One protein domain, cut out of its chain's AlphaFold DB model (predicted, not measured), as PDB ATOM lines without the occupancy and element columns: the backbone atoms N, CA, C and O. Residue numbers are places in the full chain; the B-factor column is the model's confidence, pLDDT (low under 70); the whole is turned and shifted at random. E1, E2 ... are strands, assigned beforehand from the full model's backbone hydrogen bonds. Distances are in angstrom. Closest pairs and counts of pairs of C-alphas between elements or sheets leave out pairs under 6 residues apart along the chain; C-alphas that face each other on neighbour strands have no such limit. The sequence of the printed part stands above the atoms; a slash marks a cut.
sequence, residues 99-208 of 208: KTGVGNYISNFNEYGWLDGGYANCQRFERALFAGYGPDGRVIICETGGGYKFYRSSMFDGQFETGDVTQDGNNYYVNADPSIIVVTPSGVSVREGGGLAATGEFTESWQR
ATOM      1  N   LYS A  99       2.843  55.098 -19.296       96.25
ATOM      2  CA  LYS A  99       3.696  55.054 -18.113       96.25
ATOM      3  C   LYS A  99       5.126  54.722 -18.501       96.25
ATOM      4  O   LYS A  99       5.377  53.998 -19.460       96.25
ATOM      5  N   THR A 100       6.074  55.233 -17.731       95.81
ATOM      6  CA  THR A 100       7.499  55.004 -17.975       95.81
ATOM      7  C   THR A 100       8.223  54.641 -16.691       95.81
ATOM      8  O   THR A 100       7.909  55.187 -15.626       95.81
ATOM      9  N   GLY A 101       9.222  53.771 -16.803       95.50
ATOM     10  CA  GLY A 101      10.123  53.412 -15.720       95.50
ATOM     11  C   GLY A 101       9.697  52.168 -14.942       95.50
ATOM     12  O   GLY A 101       8.514  51.900 -14.697       95.50
ATOM     13  N   VAL A 102      10.704  51.409 -14.513       94.81
ATOM     14  CA  VAL A 102      10.559  50.232 -13.646       94.81
ATOM     15  C   VAL A 102       9.825  50.608 -12.353       94.81
ATOM     16  O   VAL A 102      10.209  51.543 -11.655       94.81
ATOM     17  N   GLY A 103       8.776  49.855 -12.018       94.25
ATOM     18  CA  GLY A 103       7.962  50.066 -10.815       94.25
ATOM     19  C   GLY A 103       6.728  50.952 -11.014       94.25
ATOM     20  O   GLY A 103       5.846  50.937 -10.161       94.25
ATOM     21  N   ASN A 104       6.614  51.657 -12.143       96.44
ATOM     22  CA  ASN A 104       5.433  52.443 -12.507       96.44
ATOM     23  C   ASN A 104       4.625  51.739 -13.610       96.44
ATOM     24  O   ASN A 104       4.492  52.242 -14.722       96.44
ATOM     25  N   TYR A 105       4.128  50.540 -13.322       96.75
ATOM     26  CA  TYR A 105       3.458  49.702 -14.317       96.75
ATOM     27  C   TYR A 105       2.005  50.125 -14.585       96.75
ATOM     28  O   TYR A 105       1.343  50.779 -13.766       96.75
ATOM     29  N   ILE A 106       1.510  49.741 -15.761       96.12
ATOM     30  CA  ILE A 106       0.080  49.756 -16.105       96.12
ATOM     31  C   ILE A 106      -0.681  48.703 -15.292       96.12
ATOM     32  O   ILE A 106      -0.078  47.877 -14.601       96.12
ATOM     33  N   SER A 107      -2.012  48.767 -15.317       94.19
ATOM     34  CA  SER A 107      -2.841  47.852 -14.531       94.19
ATOM     35  C   SER A 107      -2.561  46.381 -14.872       94.19
ATOM     36  O   SER A 107      -2.348  46.034 -16.030       94.19
ATOM     37  N   ASN A 108      -2.573  45.512 -13.854       95.25
ATOM     38  CA  ASN A 108      -2.344  44.065 -13.982       95.25
ATOM     39  C   ASN A 108      -1.050  43.672 -14.721       95.25
ATOM     40  O   ASN A 108      -0.996  42.610 -15.341       95.25
ATOM     41  N   PHE A 109       0.001  44.489 -14.627       97.31
ATOM     42  CA  PHE A 109       1.277  44.270 -15.308       97.31
ATOM     43  C   PHE A 109       2.477  44.404 -14.357       97.31
ATOM     44  O   PHE A 109       2.435  45.163 -13.386       97.31
ATOM     45  N   ASN A 110       3.563  43.676 -14.629       96.50
ATOM     46  CA  ASN A 110       4.853  43.801 -13.944       96.50
ATOM     47  C   ASN A 110       6.038  43.594 -14.914       96.50
ATOM     48  O   ASN A 110       5.850  43.447 -16.116       96.50
ATOM     49  N   GLU A 111       7.275  43.531 -14.398       95.69
ATOM     50  CA  GLU A 111       8.487  43.383 -15.229       95.69
ATOM     51  C   GLU A 111       8.552  42.102 -16.090       95.69
ATOM     52  O   GLU A 111       9.397  42.025 -16.981       95.69
ATOM     53  N   TYR A 112       7.693  41.109 -15.842       95.62
ATOM     54  CA  TYR A 112       7.644  39.831 -16.563       95.62
ATOM     55  C   TYR A 112       6.398  39.680 -17.447       95.62
ATOM     56  O   TYR A 112       6.317  38.730 -18.224       95.62
ATOM     57  N   GLY A 113       5.435  40.599 -17.357       96.81
ATOM     58  CA  GLY A 113       4.227  40.572 -18.170       96.81
ATOM     59  C   GLY A 113       2.938  40.796 -17.386       96.81
ATOM     60  O   GLY A 113       2.921  41.422 -16.324       96.81
ATOM     61  N   TRP A 114       1.841  40.296 -17.944       97.50
ATOM     62  CA  TRP A 114       0.500  40.385 -17.383       97.50
ATOM     63  C   TRP A 114       0.299  39.380 -16.251       97.50
ATOM     64  O   TRP A 114       0.579  38.187 -16.376       97.50
ATOM     65  N   LEU A 115      -0.253  39.862 -15.140       96.69
ATOM     66  CA  LEU A 115      -0.500  39.062 -13.939       96.69
ATOM     67  C   LEU A 115      -1.632  38.043 -14.123       96.69
ATOM     68  O   LEU A 115      -1.701  37.062 -13.385       96.69
ATOM     69  N   ASP A 116      -2.504  38.270 -15.105       95.25
ATOM     70  CA  ASP A 116      -3.559  37.343 -15.513       95.25
ATOM     71  C   ASP A 116      -3.070  36.275 -16.515       95.25
ATOM     72  O   ASP A 116      -3.828  35.382 -16.898       95.25
ATOM     73  N   GLY A 117      -1.793  36.323 -16.910       92.94
ATOM     74  CA  GLY A 117      -1.180  35.382 -17.839       92.94
ATOM     75  C   GLY A 117      -1.614  35.593 -19.292       92.94
ATOM     76  O   GLY A 117      -1.870  36.707 -19.741       92.94
ATOM     77  N   GLY A 118      -1.629  34.512 -20.074       93.06
ATOM     78  CA  GLY A 118      -1.932  34.522 -21.510       93.06
ATOM     79  C   GLY A 118      -0.707  34.675 -22.417       93.06
ATOM     80  O   GLY A 118       0.433  34.626 -21.963       93.06
ATOM     81  N   TYR A 119      -0.953  34.818 -23.720       95.25
ATOM     82  CA  TYR A 119       0.087  34.673 -24.745       95.25
ATOM     83  C   TYR A 119       1.134  35.800 -24.750       95.25
ATOM     84  O   TYR A 119       2.326  35.538 -24.879       95.25
ATOM     85  N   ALA A 120       0.712  37.052 -24.561       96.69
ATOM     86  CA  ALA A 120       1.595  38.218 -24.590       96.69
ATOM     87  C   ALA A 120       2.378  38.402 -23.273       96.69
ATOM     88  O   ALA A 120       2.244  39.427 -22.614       96.69
ATOM     89  N   ASN A 121       3.187  37.418 -22.872       97.44
ATOM     90  CA  ASN A 121       4.004  37.453 -21.651       97.44
ATOM     91  C   ASN A 121       5.489  37.198 -21.924       97.44
ATOM     92  O   ASN A 121       5.847  36.567 -22.920       97.44
ATOM     93  N   CYS A 122       6.359  37.657 -21.023       97.88
ATOM     94  CA  CYS A 122       7.778  37.331 -21.095       97.88
ATOM     95  C   CYS A 122       8.053  35.942 -20.518       97.88
ATOM     96  O   CYS A 122       7.393  35.476 -19.586       97.88
ATOM     97  N   GLN A 123       9.045  35.261 -21.086       95.25
ATOM     98  CA  GLN A 123       9.475  33.946 -20.620       95.25
ATOM     99  C   GLN A 123      10.459  34.049 -19.440       95.25
ATOM    100  O   GLN A 123      10.911  35.127 -19.059       95.25
ATOM    101  N   ARG A 124      10.822  32.897 -18.853       86.00
ATOM    102  CA  ARG A 124      11.568  32.752 -17.579       86.00
ATOM    103  C   ARG A 124      12.908  33.515 -17.481       86.00
ATOM    104  O   ARG A 124      13.423  33.666 -16.377       86.00
ATOM    105  N   PHE A 125      13.473  33.992 -18.589       92.31
ATOM    106  CA  PHE A 125      14.750  34.727 -18.631       92.31
ATOM    107  C   PHE A 125      14.667  36.051 -19.391       92.31
ATOM    108  O   PHE A 125      15.683  36.621 -19.790       92.31
ATOM    109  N   GLU A 126      13.451  36.528 -19.593       97.50
ATOM    110  CA  GLU A 126      13.160  37.750 -20.307       97.50
ATOM    111  C   GLU A 126      12.550  38.781 -19.354       97.50
ATOM    112  O   GLU A 126      11.972  38.438 -18.320       97.50
ATOM    113  N   ARG A 127      12.669  40.058 -19.711       97.31
ATOM    114  CA  ARG A 127      12.003  41.163 -19.019       97.31
ATOM    115  C   ARG A 127      11.308  42.059 -20.021       97.31
ATOM    116  O   ARG A 127      11.827  42.269 -21.112       97.31
ATOM    117  N   ALA A 128      10.181  42.629 -19.633       97.94
ATOM    118  CA  ALA A 128       9.465  43.561 -20.477       97.94
ATOM    119  C   ALA A 128      10.278  44.848 -20.698       97.94
ATOM    120  O   ALA A 128      10.786  45.452 -19.750       97.94
ATOM    121  N   LEU A 129      10.370  45.273 -21.955       98.00
ATOM    122  CA  LEU A 129      10.802  46.606 -22.378       98.00
ATOM    123  C   LEU A 129       9.619  47.515 -22.692       98.00
ATOM    124  O   LEU A 129       9.696  48.730 -22.521       98.00
ATOM    125  N   PHE A 130       8.535  46.915 -23.174       98.44
ATOM    126  CA  PHE A 130       7.316  47.606 -23.538       98.44
ATOM    127  C   PHE A 130       6.116  46.699 -23.304       98.44
ATOM    128  O   PHE A 130       6.201  45.486 -23.509       98.44
ATOM    129  N   ALA A 131       4.994  47.296 -22.925       98.38
ATOM    130  CA  ALA A 131       3.694  46.654 -22.970       98.38
ATOM    131  C   ALA A 131       2.615  47.662 -23.340       98.38
ATOM    132  O   ALA A 131       2.660  48.811 -22.914       98.38
ATOM    133  N   GLY A 132       1.630  47.214 -24.103       97.94
ATOM    134  CA  GLY A 132       0.447  47.997 -24.434       97.94
ATOM    135  C   GLY A 132      -0.776  47.101 -24.411       97.94
ATOM    136  O   GLY A 132      -0.692  45.934 -24.801       97.94
ATOM    137  N   TYR A 133      -1.902  47.623 -23.943       96.94
ATOM    138  CA  TYR A 133      -3.187  46.946 -24.084       96.94
ATOM    139  C   TYR A 133      -4.261  47.923 -24.533       96.94
ATOM    140  O   TYR A 133      -4.226  49.106 -24.202       96.94
ATOM    141  N   GLY A 134      -5.233  47.399 -25.262       96.31
ATOM    142  CA  GLY A 134      -6.380  48.129 -25.765       96.31
ATOM    143  C   GLY A 134      -7.573  47.202 -25.987       96.31
ATOM    144  O   GLY A 134      -7.544  46.044 -25.561       96.31
ATOM    145  N   PRO A 135      -8.635  47.694 -26.642       95.81
ATOM    146  CA  PRO A 135      -9.820  46.890 -26.934       95.81
ATOM    147  C   PRO A 135      -9.517  45.706 -27.862       95.81
ATOM    148  O   PRO A 135     -10.128  44.653 -27.708       95.81
ATOM    149  N   ASP A 136      -8.550  45.856 -28.769       95.81
ATOM    150  CA  ASP A 136      -8.208  44.840 -29.774       95.81
ATOM    151  C   ASP A 136      -7.236  43.770 -29.256       95.81
ATOM    152  O   ASP A 136      -6.863  42.861 -29.996       95.81
ATOM    153  N   GLY A 137      -6.786  43.880 -28.003       96.38
ATOM    154  CA  GLY A 137      -5.859  42.941 -27.386       96.38
ATOM    155  C   GLY A 137      -4.670  43.622 -26.719       96.38
ATOM    156  O   GLY A 137      -4.774  44.706 -26.144       96.38
ATOM    157  N   ARG A 138      -3.525  42.939 -26.732       97.31
ATOM    158  CA  ARG A 138      -2.325  43.359 -26.004       97.31
ATOM    159  C   ARG A 138      -1.043  42.958 -26.708       97.31
ATOM    160  O   ARG A 138      -0.996  41.984 -27.462       97.31
ATOM    161  N   VAL A 139       0.006  43.709 -26.419       98.31
ATOM    162  CA  VAL A 139       1.362  43.536 -26.931       98.31
ATOM    163  C   VAL A 139       2.333  43.573 -25.769       98.31
ATOM    164  O   VAL A 139       2.170  44.356 -24.834       98.31
ATOM    165  N   ILE A 140       3.379  42.764 -25.867       98.69
ATOM    166  CA  ILE A 140       4.564  42.871 -25.032       98.69
ATOM    167  C   ILE A 140       5.810  42.773 -25.908       98.69
ATOM    168  O   ILE A 140       5.851  42.016 -26.881       98.69
ATOM    169  N   ILE A 141       6.835  43.537 -25.547       98.69
ATOM    170  CA  ILE A 141       8.181  43.369 -26.083       98.69
ATOM    171  C   ILE A 141       9.079  43.003 -24.922       98.69
ATOM    172  O   ILE A 141       9.191  43.746 -23.948       98.69
ATOM    173  N   CYS A 142       9.693  41.840 -25.032       98.44
ATOM    174  CA  CYS A 142      10.521  41.234 -24.012       98.44
ATOM    175  C   CYS A 142      11.978  41.252 -24.458       98.44
ATOM    176  O   CYS A 142      12.265  41.122 -25.642       98.44
ATOM    177  N   GLU A 143      12.906  41.388 -23.522       98.00
ATOM    178  CA  GLU A 143      14.338  41.347 -23.786       98.00
ATOM    179  C   GLU A 143      15.030  40.347 -22.864       98.00
ATOM    180  O   GLU A 143      14.768  40.281 -21.660       98.00
ATOM    181  N   THR A 144      15.928  39.558 -23.446       97.25
ATOM    182  CA  THR A 144      16.826  38.659 -22.714       97.25
ATOM    183  C   THR A 144      18.022  39.422 -22.148       97.25
ATOM    184  O   THR A 144      18.402  40.474 -22.649       97.25
ATOM    185  N   GLY A 145      18.727  38.847 -21.169       91.38
ATOM    186  CA  GLY A 145      19.976  39.438 -20.657       91.38
ATOM    187  C   GLY A 145      21.081  39.666 -21.710       91.38
ATOM    188  O   GLY A 145      22.037  40.377 -21.423       91.38
ATOM    189  N   GLY A 146      20.957  39.086 -22.912       92.00
ATOM    190  CA  GLY A 146      21.864  39.297 -24.046       92.00
ATOM    191  C   GLY A 146      21.427  40.387 -25.032       92.00
ATOM    192  O   GLY A 146      22.054  40.522 -26.077       92.00
ATOM    193  N   GLY A 147      20.350  41.131 -24.750       93.75
ATOM    194  CA  GLY A 147      19.840  42.204 -25.617       93.75
ATOM    195  C   GLY A 147      18.960  41.734 -26.782       93.75
ATOM    196  O   GLY A 147      18.500  42.556 -27.578       93.75
ATOM    197  N   TYR A 148      18.707  40.425 -26.891       96.56
ATOM    198  CA  TYR A 148      17.785  39.874 -27.884       96.56
ATOM    199  C   TYR A 148      16.341  40.162 -27.483       96.56
ATOM    200  O   TYR A 148      15.973  39.911 -26.328       96.56
ATOM    201  N   LYS A 149      15.547  40.660 -28.433       98.19
ATOM    202  CA  LYS A 149      14.174  41.119 -28.220       98.19
ATOM    203  C   LYS A 149      13.170  40.143 -28.827       98.19
ATOM    204  O   LYS A 149      13.417  39.564 -29.875       98.19
ATOM    205  N   PHE A 150      12.026  39.997 -28.175       98.31
ATOM    206  CA  PHE A 150      10.897  39.202 -28.638       98.31
ATOM    207  C   PHE A 150       9.639  40.051 -28.603       98.31
ATOM    208  O   PHE A 150       9.318  40.642 -27.575       98.31
ATOM    209  N   TYR A 151       8.918  40.081 -29.711       98.56
ATOM    210  CA  TYR A 151       7.564  40.603 -29.770       98.56
ATOM    211  C   TYR A 151       6.594  39.455 -29.526       98.56
ATOM    212  O   TYR A 151       6.704  38.419 -30.179       98.56
ATOM    213  N   ARG A 152       5.629  39.645 -28.621       98.56
ATOM    214  CA  ARG A 152       4.477  38.750 -28.470       98.56
ATOM    215  C   ARG A 152       3.203  39.557 -28.385       98.56
ATOM    216  O   ARG A 152       3.118  40.537 -27.644       98.56
ATOM    217  N   SER A 153       2.189  39.120 -29.110       97.94
ATOM    218  CA  SER A 153       0.927  39.835 -29.183       97.94
ATOM    219  C   SER A 153      -0.256  38.897 -29.220       97.94
ATOM    220  O   SER A 153      -0.169  37.794 -29.755       97.94
ATOM    221  N   SER A 154      -1.359  39.374 -28.652       97.44
ATOM    222  CA  SER A 154      -2.688  38.830 -28.885       97.44
ATOM    223  C   SER A 154      -3.640  39.875 -29.490       97.44
ATOM    224  O   SER A 154      -4.784  39.976 -29.055       97.44
ATOM    225  N   MET A 155      -3.125  40.748 -30.362       95.88
ATOM    226  CA  MET A 155      -3.909  41.784 -31.044       95.88
ATOM    227  C   MET A 155      -4.763  41.183 -32.165       95.88
ATOM    228  O   MET A 155      -4.374  40.189 -32.783       95.88
ATOM    229  N   PHE A 156      -5.885  41.837 -32.466       95.31
ATOM    230  CA  PHE A 156      -6.774  41.513 -33.588       95.31
ATOM    231  C   PHE A 156      -7.315  40.073 -33.535       95.31
ATOM    232  O   PHE A 156      -7.381  39.393 -34.557       95.31
ATOM    233  N   ASP A 157      -7.632  39.588 -32.329       92.75
ATOM    234  CA  ASP A 157      -8.087  38.215 -32.044       92.75
ATOM    235  C   ASP A 157      -7.109  37.094 -32.468       92.75
ATOM    236  O   ASP A 157      -7.439  35.905 -32.413       92.75
ATOM    237  N   GLY A 158      -5.885  37.450 -32.865       95.31
ATOM    238  CA  GLY A 158      -4.818  36.530 -33.248       95.31
ATOM    239  C   GLY A 158      -3.760  36.377 -32.161       95.31
ATOM    240  O   GLY A 158      -3.782  37.072 -31.152       95.31
ATOM    241  N   GLN A 159      -2.812  35.463 -32.363       97.38
ATOM    242  CA  GLN A 159      -1.584  35.364 -31.570       97.38
ATOM    243  C   GLN A 159      -0.387  35.385 -32.512       97.38
ATOM    244  O   GLN A 159      -0.397  34.691 -33.529       97.38
ATOM    245  N   PHE A 160       0.635  36.170 -32.181       97.69
ATOM    246  CA  PHE A 160       1.841  36.277 -32.999       97.69
ATOM    247  C   PHE A 160       3.088  36.503 -32.145       97.69
ATOM    248  O   PHE A 160       3.079  37.336 -31.232       97.69
ATOM    249  N   GLU A 161       4.161  35.780 -32.466       97.88
ATOM    250  CA  GLU A 161       5.471  35.898 -31.829       97.88
ATOM    251  C   GLU A 161       6.579  35.921 -32.880       97.88
ATOM    252  O   GLU A 161       6.577  35.128 -33.821       97.88
ATOM    253  N   THR A 162       7.555  36.803 -32.683       98.06
ATOM    254  CA  THR A 162       8.798  36.820 -33.456       98.06
ATOM    255  C   THR A 162       9.929  37.428 -32.632       98.06
ATOM    256  O   THR A 162       9.701  38.213 -31.710       98.06
ATOM    257  N   GLY A 163      11.164  37.061 -32.967       97.81
ATOM    258  CA  GLY A 163      12.368  37.683 -32.418       97.81
ATOM    259  C   GLY A 163      12.997  38.741 -33.330       97.81
ATOM    260  O   GLY A 163      13.991  39.353 -32.953       97.81
ATOM    261  N   ASP A 164      12.438  38.960 -34.522       98.00
ATOM    262  CA  ASP A 164      12.922  39.979 -35.455       98.00
ATOM    263  C   ASP A 164      12.305  41.341 -35.107       98.00
ATOM    264  O   ASP A 164      11.279  41.764 -35.648       98.00
ATOM    265  N   VAL A 165      12.899  41.976 -34.092       98.44
ATOM    266  CA  VAL A 165      12.456  43.252 -33.529       98.44
ATOM    267  C   VAL A 165      13.610  44.240 -33.528       98.44
ATOM    268  O   VAL A 165      14.643  44.025 -32.890       98.44
ATOM    269  N   THR A 166      13.393  45.380 -34.172       97.50
ATOM    270  CA  THR A 166      14.284  46.539 -34.115       97.50
ATOM    271  C   THR A 166      13.622  47.669 -33.337       97.50
ATOM    272  O   THR A 166      12.399  47.726 -33.206       97.50
ATOM    273  N   GLN A 167      14.434  48.550 -32.761       96.88
ATOM    274  CA  GLN A 167      13.968  49.679 -31.962       96.88
ATOM    275  C   GLN A 167      14.569  50.966 -32.517       96.88
ATOM    276  O   GLN A 167      15.781  51.031 -32.726       96.88
ATOM    277  N   ASP A 168      13.729  51.981 -32.698       96.25
ATOM    278  CA  ASP A 168      14.146  53.345 -33.012       96.25
ATOM    279  C   ASP A 168      13.412  54.319 -32.081       96.25
ATOM    280  O   ASP A 168      12.180  54.406 -32.063       96.25
ATOM    281  N   GLY A 169      14.183  54.995 -31.230       94.12
ATOM    282  CA  GLY A 169      13.657  55.778 -30.117       94.12
ATOM    283  C   GLY A 169      12.700  54.963 -29.237       94.12
ATOM    284  O   GLY A 169      13.064  53.925 -28.674       94.12
ATOM    285  N   ASN A 170      11.462  55.447 -29.129       93.62
ATOM    286  CA  ASN A 170      10.417  54.820 -28.315       93.62
ATOM    287  C   ASN A 170       9.559  53.816 -29.095       93.62
ATOM    288  O   ASN A 170       8.667  53.208 -28.504       93.62
ATOM    289  N   ASN A 171       9.822  53.651 -30.391       97.19
ATOM    290  CA  ASN A 171       9.043  52.807 -31.282       97.19
ATOM    291  C   ASN A 171       9.783  51.501 -31.566       97.19
ATOM    292  O   ASN A 171      11.016  51.447 -31.576       97.19
ATOM    293  N   TYR A 172       9.015  50.458 -31.853       98.38
ATOM    294  CA  TYR A 172       9.548  49.162 -32.244       98.38
ATOM    295  C   TYR A 172       8.994  48.754 -33.600       98.38
ATOM    296  O   TYR A 172       7.811  48.939 -33.883       98.38
ATOM    297  N   TYR A 173       9.859  48.176 -34.418       98.25
ATOM    298  CA  TYR A 173       9.546  47.700 -35.755       98.25
ATOM    299  C   TYR A 173       9.787  46.203 -35.770       98.25
ATOM    300  O   TYR A 173      10.896  45.728 -35.522       98.25
ATOM    301  N   VAL A 174       8.714  45.468 -36.009       98.50
ATOM    302  CA  VAL A 174       8.661  44.019 -35.904       98.50
ATOM    303  C   VAL A 174       8.446  43.471 -37.302       98.50
ATOM    304  O   VAL A 174       7.468  43.820 -37.969       98.50
ATOM    305  N   ASN A 175       9.365  42.629 -37.752       97.56
ATOM    306  CA  ASN A 175       9.257  41.990 -39.052       97.56
ATOM    307  C   ASN A 175       8.301  40.791 -38.962       97.56
ATOM    308  O   ASN A 175       8.522  39.855 -38.187       97.56
ATOM    309  N   ALA A 176       7.227  40.843 -39.742       95.56
ATOM    310  CA  ALA A 176       6.166  39.849 -39.795       95.56
ATOM    311  C   ALA A 176       5.844  39.526 -41.262       95.56
ATOM    312  O   ALA A 176       4.703  39.692 -41.700       95.56
ATOM    313  N   ASP A 177       6.884  39.147 -42.018       93.56
ATOM    314  CA  ASP A 177       6.870  38.840 -43.456       93.56
ATOM    315  C   ASP A 177       5.526  38.250 -43.933       93.56
ATOM    316  O   ASP A 177       5.091  37.222 -43.397       93.56
ATOM    317  N   PRO A 178       4.828  38.892 -44.895       94.38
ATOM    318  CA  PRO A 178       5.241  40.029 -45.743       94.38
ATOM    319  C   PRO A 178       5.005  41.430 -45.148       94.38
ATOM    320  O   PRO A 178       5.130  42.440 -45.848       94.38
ATOM    321  N   SER A 179       4.629  41.515 -43.874       96.88
ATOM    322  CA  SER A 179       4.232  42.758 -43.211       96.88
ATOM    323  C   SER A 179       5.286  43.288 -42.233       96.88
ATOM    324  O   SER A 179       6.182  42.575 -41.782       96.88
ATOM    325  N   ILE A 180       5.161  44.564 -41.875       97.12
ATOM    326  CA  ILE A 180       5.891  45.190 -40.773       97.12
ATOM    327  C   ILE A 180       4.868  45.680 -39.759       97.12
ATOM    328  O   ILE A 180       3.954  46.436 -40.097       97.12
ATOM    329  N   ILE A 181       5.049  45.284 -38.505       98.25
ATOM    330  CA  ILE A 181       4.250  45.773 -37.389       98.25
ATOM    331  C   ILE A 181       5.041  46.891 -36.705       98.25
ATOM    332  O   ILE A 181       6.169  46.688 -36.257       98.25
ATOM    333  N   VAL A 182       4.452  48.080 -36.627       98.06
ATOM    334  CA  VAL A 182       5.012  49.233 -35.919       98.06
ATOM    335  C   VAL A 182       4.280  49.381 -34.597       98.06
ATOM    336  O   VAL A 182       3.063  49.564 -34.576       98.06
ATOM    337  N   VAL A 183       5.028  49.313 -33.503       98.44
ATOM    338  CA  VAL A 183       4.527  49.467 -32.138       98.44
ATOM    339  C   VAL A 183       4.986  50.817 -31.608       98.44
ATOM    340  O   VAL A 183       6.186  51.083 -31.531       98.44
ATOM    341  N   THR A 184       4.031  51.656 -31.229       97.75
ATOM    342  CA  THR A 184       4.255  52.956 -30.595       97.75
ATOM    343  C   THR A 184       3.618  52.957 -29.205       97.75
ATOM    344  O   THR A 184       2.819  52.074 -28.879       97.75
ATOM    345  N   PRO A 185       3.896  53.961 -28.359       96.19
ATOM    346  CA  PRO A 185       3.177  54.093 -27.097       96.19
ATOM    347  C   PRO A 185       1.664  54.307 -27.239       96.19
ATOM    348  O   PRO A 185       0.937  54.020 -26.289       96.19
ATOM    349  N   SER A 186       1.192  54.803 -28.387       96.00
ATOM    350  CA  SER A 186      -0.234  55.023 -28.655       96.00
ATOM    351  C   SER A 186      -0.947  53.789 -29.205       96.00
ATOM    352  O   SER A 186      -2.154  53.669 -29.023       96.00
ATOM    353  N   GLY A 187      -0.239  52.854 -29.844       96.88
ATOM    354  CA  GLY A 187      -0.890  51.709 -30.466       96.88
ATOM    355  C   GLY A 187       0.025  50.851 -31.329       96.88
ATOM    356  O   GLY A 187       1.254  50.900 -31.257       96.88
ATOM    357  N   VAL A 188      -0.610  50.050 -32.176       97.81
ATOM    358  CA  VAL A 188       0.032  49.214 -33.186       97.81
ATOM    359  C   VAL A 188      -0.539  49.533 -34.551       97.81
ATOM    360  O   VAL A 188      -1.752  49.603 -34.715       97.81
ATOM    361  N   SER A 189       0.330  49.622 -35.553       97.56
ATOM    362  CA  SER A 189      -0.072  49.616 -36.958       97.56
ATOM    363  C   SER A 189       0.619  48.484 -37.709       97.56
ATOM    364  O   SER A 189       1.801  48.222 -37.502       97.56
ATOM    365  N   VAL A 190      -0.117  47.806 -38.582       97.75
ATOM    366  CA  VAL A 190       0.399  46.754 -39.463       97.75
ATOM    367  C   VAL A 190       0.456  47.314 -40.871       97.75
ATOM    368  O   VAL A 190      -0.538  47.850 -41.368       97.75
ATOM    369  N   ARG A 191       1.614  47.206 -41.517       96.50
ATOM    370  CA  ARG A 191       1.842  47.683 -42.879       96.50
ATOM    371  C   ARG A 191       2.250  46.535 -43.782       96.50
ATOM    372  O   ARG A 191       3.182  45.808 -43.461       96.50
ATOM    373  N   GLU A 192       1.595  46.407 -44.926       95.88
ATOM    374  CA  GLU A 192       1.850  45.352 -45.909       95.88
ATOM    375  C   GLU A 192       1.901  45.973 -47.306       95.88
ATOM    376  O   GLU A 192       1.088  46.840 -47.637       95.88
ATOM    377  N   GLY A 193       2.905  45.611 -48.110       89.94
ATOM    378  CA  GLY A 193       3.078  46.174 -49.457       89.94
ATOM    379  C   GLY A 193       3.202  47.708 -49.500       89.94
ATOM    380  O   GLY A 193       2.877  48.325 -50.510       89.94
ATOM    381  N   GLY A 194       3.622  48.341 -48.397       84.19
ATOM    382  CA  GLY A 194       3.713  49.799 -48.248       84.19
ATOM    383  C   GLY A 194       2.419  50.500 -47.804       84.19
ATOM    384  O   GLY A 194       2.469  51.678 -47.448       84.19
ATOM    385  N   GLY A 195       1.283  49.795 -47.762       93.50
ATOM    386  CA  GLY A 195      -0.004  50.310 -47.283       93.50
ATOM    387  C   GLY A 195      -0.256  50.018 -45.801       93.50
ATOM    388  O   GLY A 195       0.382  49.150 -45.215       93.50
ATOM    389  N   LEU A 196      -1.199  50.743 -45.188       96.19
ATOM    390  CA  LEU A 196      -1.718  50.420 -43.854       96.19
ATOM    391  C   LEU A 196      -2.758  49.296 -43.979       96.19
ATOM    392  O   LEU A 196      -3.782  49.489 -44.630       96.19
ATOM    393  N   ALA A 197      -2.496  48.154 -43.348       96.25
ATOM    394  CA  ALA A 197      -3.374  46.986 -43.357       96.25
ATOM    395  C   ALA A 197      -4.306  46.952 -42.135       96.25
ATOM    396  O   ALA A 197      -5.494  46.669 -42.269       96.25
ATOM    397  N   ALA A 198      -3.785  47.276 -40.949       96.00
ATOM    398  CA  ALA A 198      -4.553  47.302 -39.705       96.00
ATOM    399  C   ALA A 198      -3.980  48.321 -38.712       96.00
ATOM    400  O   ALA A 198      -2.801  48.673 -38.781       96.00
ATOM    401  N   THR A 199      -4.811  48.778 -37.776       97.25
ATOM    402  CA  THR A 199      -4.398  49.614 -36.643       97.25
ATOM    403  C   THR A 199      -5.176  49.208 -35.402       97.25
ATOM    404  O   THR A 199      -6.342  48.838 -35.517       97.25
ATOM    405  N   GLY A 200      -4.540  49.282 -34.240       96.25
ATOM    406  CA  GLY A 200      -5.168  49.076 -32.941       96.25
ATOM    407  C   GLY A 200      -4.598  50.064 -31.936       96.25
ATOM    408  O   GLY A 200      -3.387  50.276 -31.892       96.25
ATOM    409  N   GLU A 201      -5.465  50.679 -31.145       96.94
ATOM    410  CA  GLU A 201      -5.080  51.708 -30.176       96.94
ATOM    411  C   GLU A 201      -4.829  51.083 -28.804       96.94
ATOM    412  O   GLU A 201      -5.513  50.139 -28.400       96.94
ATOM    413  N   PHE A 202      -3.878  51.634 -28.057       96.81
ATOM    414  CA  PHE A 202      -3.685  51.279 -26.660       96.81
ATOM    415  C   PHE A 202      -4.497  52.197 -25.755       96.81
ATOM    416  O   PHE A 202      -4.415  53.421 -25.834       96.81
ATOM    417  N   THR A 203      -5.251  51.584 -24.846       96.56
ATOM    418  CA  THR A 203      -5.880  52.288 -23.733       96.56
ATOM    419  C   THR A 203      -4.857  52.622 -22.663       96.56
ATOM    420  O   THR A 203      -4.990  53.680 -22.083       96.56
ATOM    421  N   GLU A 204      -3.862  51.767 -22.393       96.44
ATOM    422  CA  GLU A 204      -2.672  52.093 -21.591       96.44
ATOM    423  C   GLU A 204      -1.425  51.466 -22.226       96.44
ATOM    424  O   GLU A 204      -1.475  50.367 -22.790       96.44
ATOM    425  N   SER A 205      -0.276  52.113 -22.038       97.62
ATOM    426  CA  SER A 205       1.027  51.543 -22.379       97.62
ATOM    427  C   SER A 205       2.068  51.808 -21.298       97.62
ATOM    428  O   SER A 205       1.951  52.728 -20.489       97.62
ATOM    429  N   TRP A 206       3.094  50.969 -21.257       98.19
ATOM    430  CA  TRP A 206       4.237  51.085 -20.367       98.19
ATOM    431  C   TRP A 206       5.533  50.890 -21.147       98.19
ATOM    432  O   TRP A 206       5.621  50.003 -21.997       98.19
ATOM    433  N   GLN A 207       6.553  51.676 -20.815       96.62
ATOM    434  CA  GLN A 207       7.901  51.537 -21.357       96.62
ATOM    435  C   GLN A 207       8.948  51.584 -20.245       96.62
ATOM    436  O   GLN A 207       8.812  52.339 -19.279       96.62
ATOM    437  N   ARG A 208       9.977  50.749 -20.373       94.62
ATOM    438  CA  ARG A 208      11.014  50.591 -19.355       94.62
ATOM    439  C   ARG A 208      11.909  51.812 -19.190       94.62
ATOM    440  O   ARG A 208      12.294  52.407 -20.216       94.62
TER     441      ARG A 208
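What this domain is: This is residues 99 to 208 of the 208 residues of an uncharacterized protein of Corynebacterium tuberculostearicum (UniProt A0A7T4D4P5). Two five-stranded antiparallel sheets, E4 E3 E2 E1 E10 and E5 E6 E7 E8 E9, lie partly face to face as a sandwich with their strands crossed almost at right angles, and the far ends of E8 and E9 reach away from the first sheet. The long opening stretch, residues 99 to 125, begins beside the edge strand E10 and loops over the face of the first sheet that is turned away from the second. The printed part has 110 residues, with no named helix and ten named strands, E1 to E10 in that order along the chain; the class is all strand. It is compact, with a radius of gyration of the C-alphas of 12.7 A, and the C-alphas span 38 by 31 by 25 A.

Where its parts are: In the first sheet, E1 is residues 126 to 134, the longest strand by residues, 22.8 A from its first C-alpha at (13.160, 37.750, -20.307) to its last; it bends by 66 degrees at residue 129. E2, residues 137 to 144, is 23.6 A long, and E3, residues 149 to 153, is 13.3 A long. E4 is residues 160 to 162 and E10 is residues 204 to 207, ending at C-alpha 207 at (7.901, 51.537, -21.357). In the second sheet, E5 is residues 165 to 168, E6 residues 171 to 176 with 15.8 A, and E7 residues 179 to 183 with 13.0 A. E8, residues 187 to 192, is 16.9 A long, and E9, residues 195 to 201, is 17.9 A long, beginning at C-alpha 195 at (-0.004, 50.310, -47.283).

How they stand to each other: The first sheet is twisted, with E4 and E10 as its edge strands. E1 to E4 form a meander, each strand the antiparallel neighbour of the one before. In the hairpin E1 and E2, N 139 and O 132 are 2.8 A apart. In the hairpin E2 and E3, N 142 and O 150 are 2.8 A apart, and in the hairpin E3 and E4, N 151 and O 162 are 2.8 A apart. E10 is antiparallel to E1, with N 206 and O 131 at 2.8 A. Beside it, residues 99 to 100 pair in parallel with residues 206 to 207 of E10. The second sheet, also twisted, is the meander E5 to E9, with E5 and E9 as edge strands. Its hairpins show N 166 and O 173 at 2.9 A for E5 and E6, N 174 and O 181 at 2.8 A for E6 and E7, N 182 and O 189 at 2.8 A for E7 and E8, and N 188 and O 200 at 2.8 A for E8 and E9. The two sheets form a sandwich, two sheets face to face: the facing parts are 9.5 A centre to centre, with planes 7 degrees apart and strands at 89 degrees. Between the sheets, the closest C-alphas of E1 and E9 are those of Gly 134 and Glu 201, 5.8 A apart. The closest of E3 and E5 are those of Lys 149 and Val 165, 6.0 A apart. E4 runs on into E5 at 78 degrees; these two meet only through their link. E9 and E10 are apart.

The domain as a whole: The two C-alphas farthest apart are those of Gly 103 and Gly 193, 39.1 A. The printed part has no cut and ends at residue 208, the chain's last. The link E3 to E4, six residues, is short; the other links between strands are tight. The mean pLDDT of the printed part is 96.3, and no printed residue is under 70.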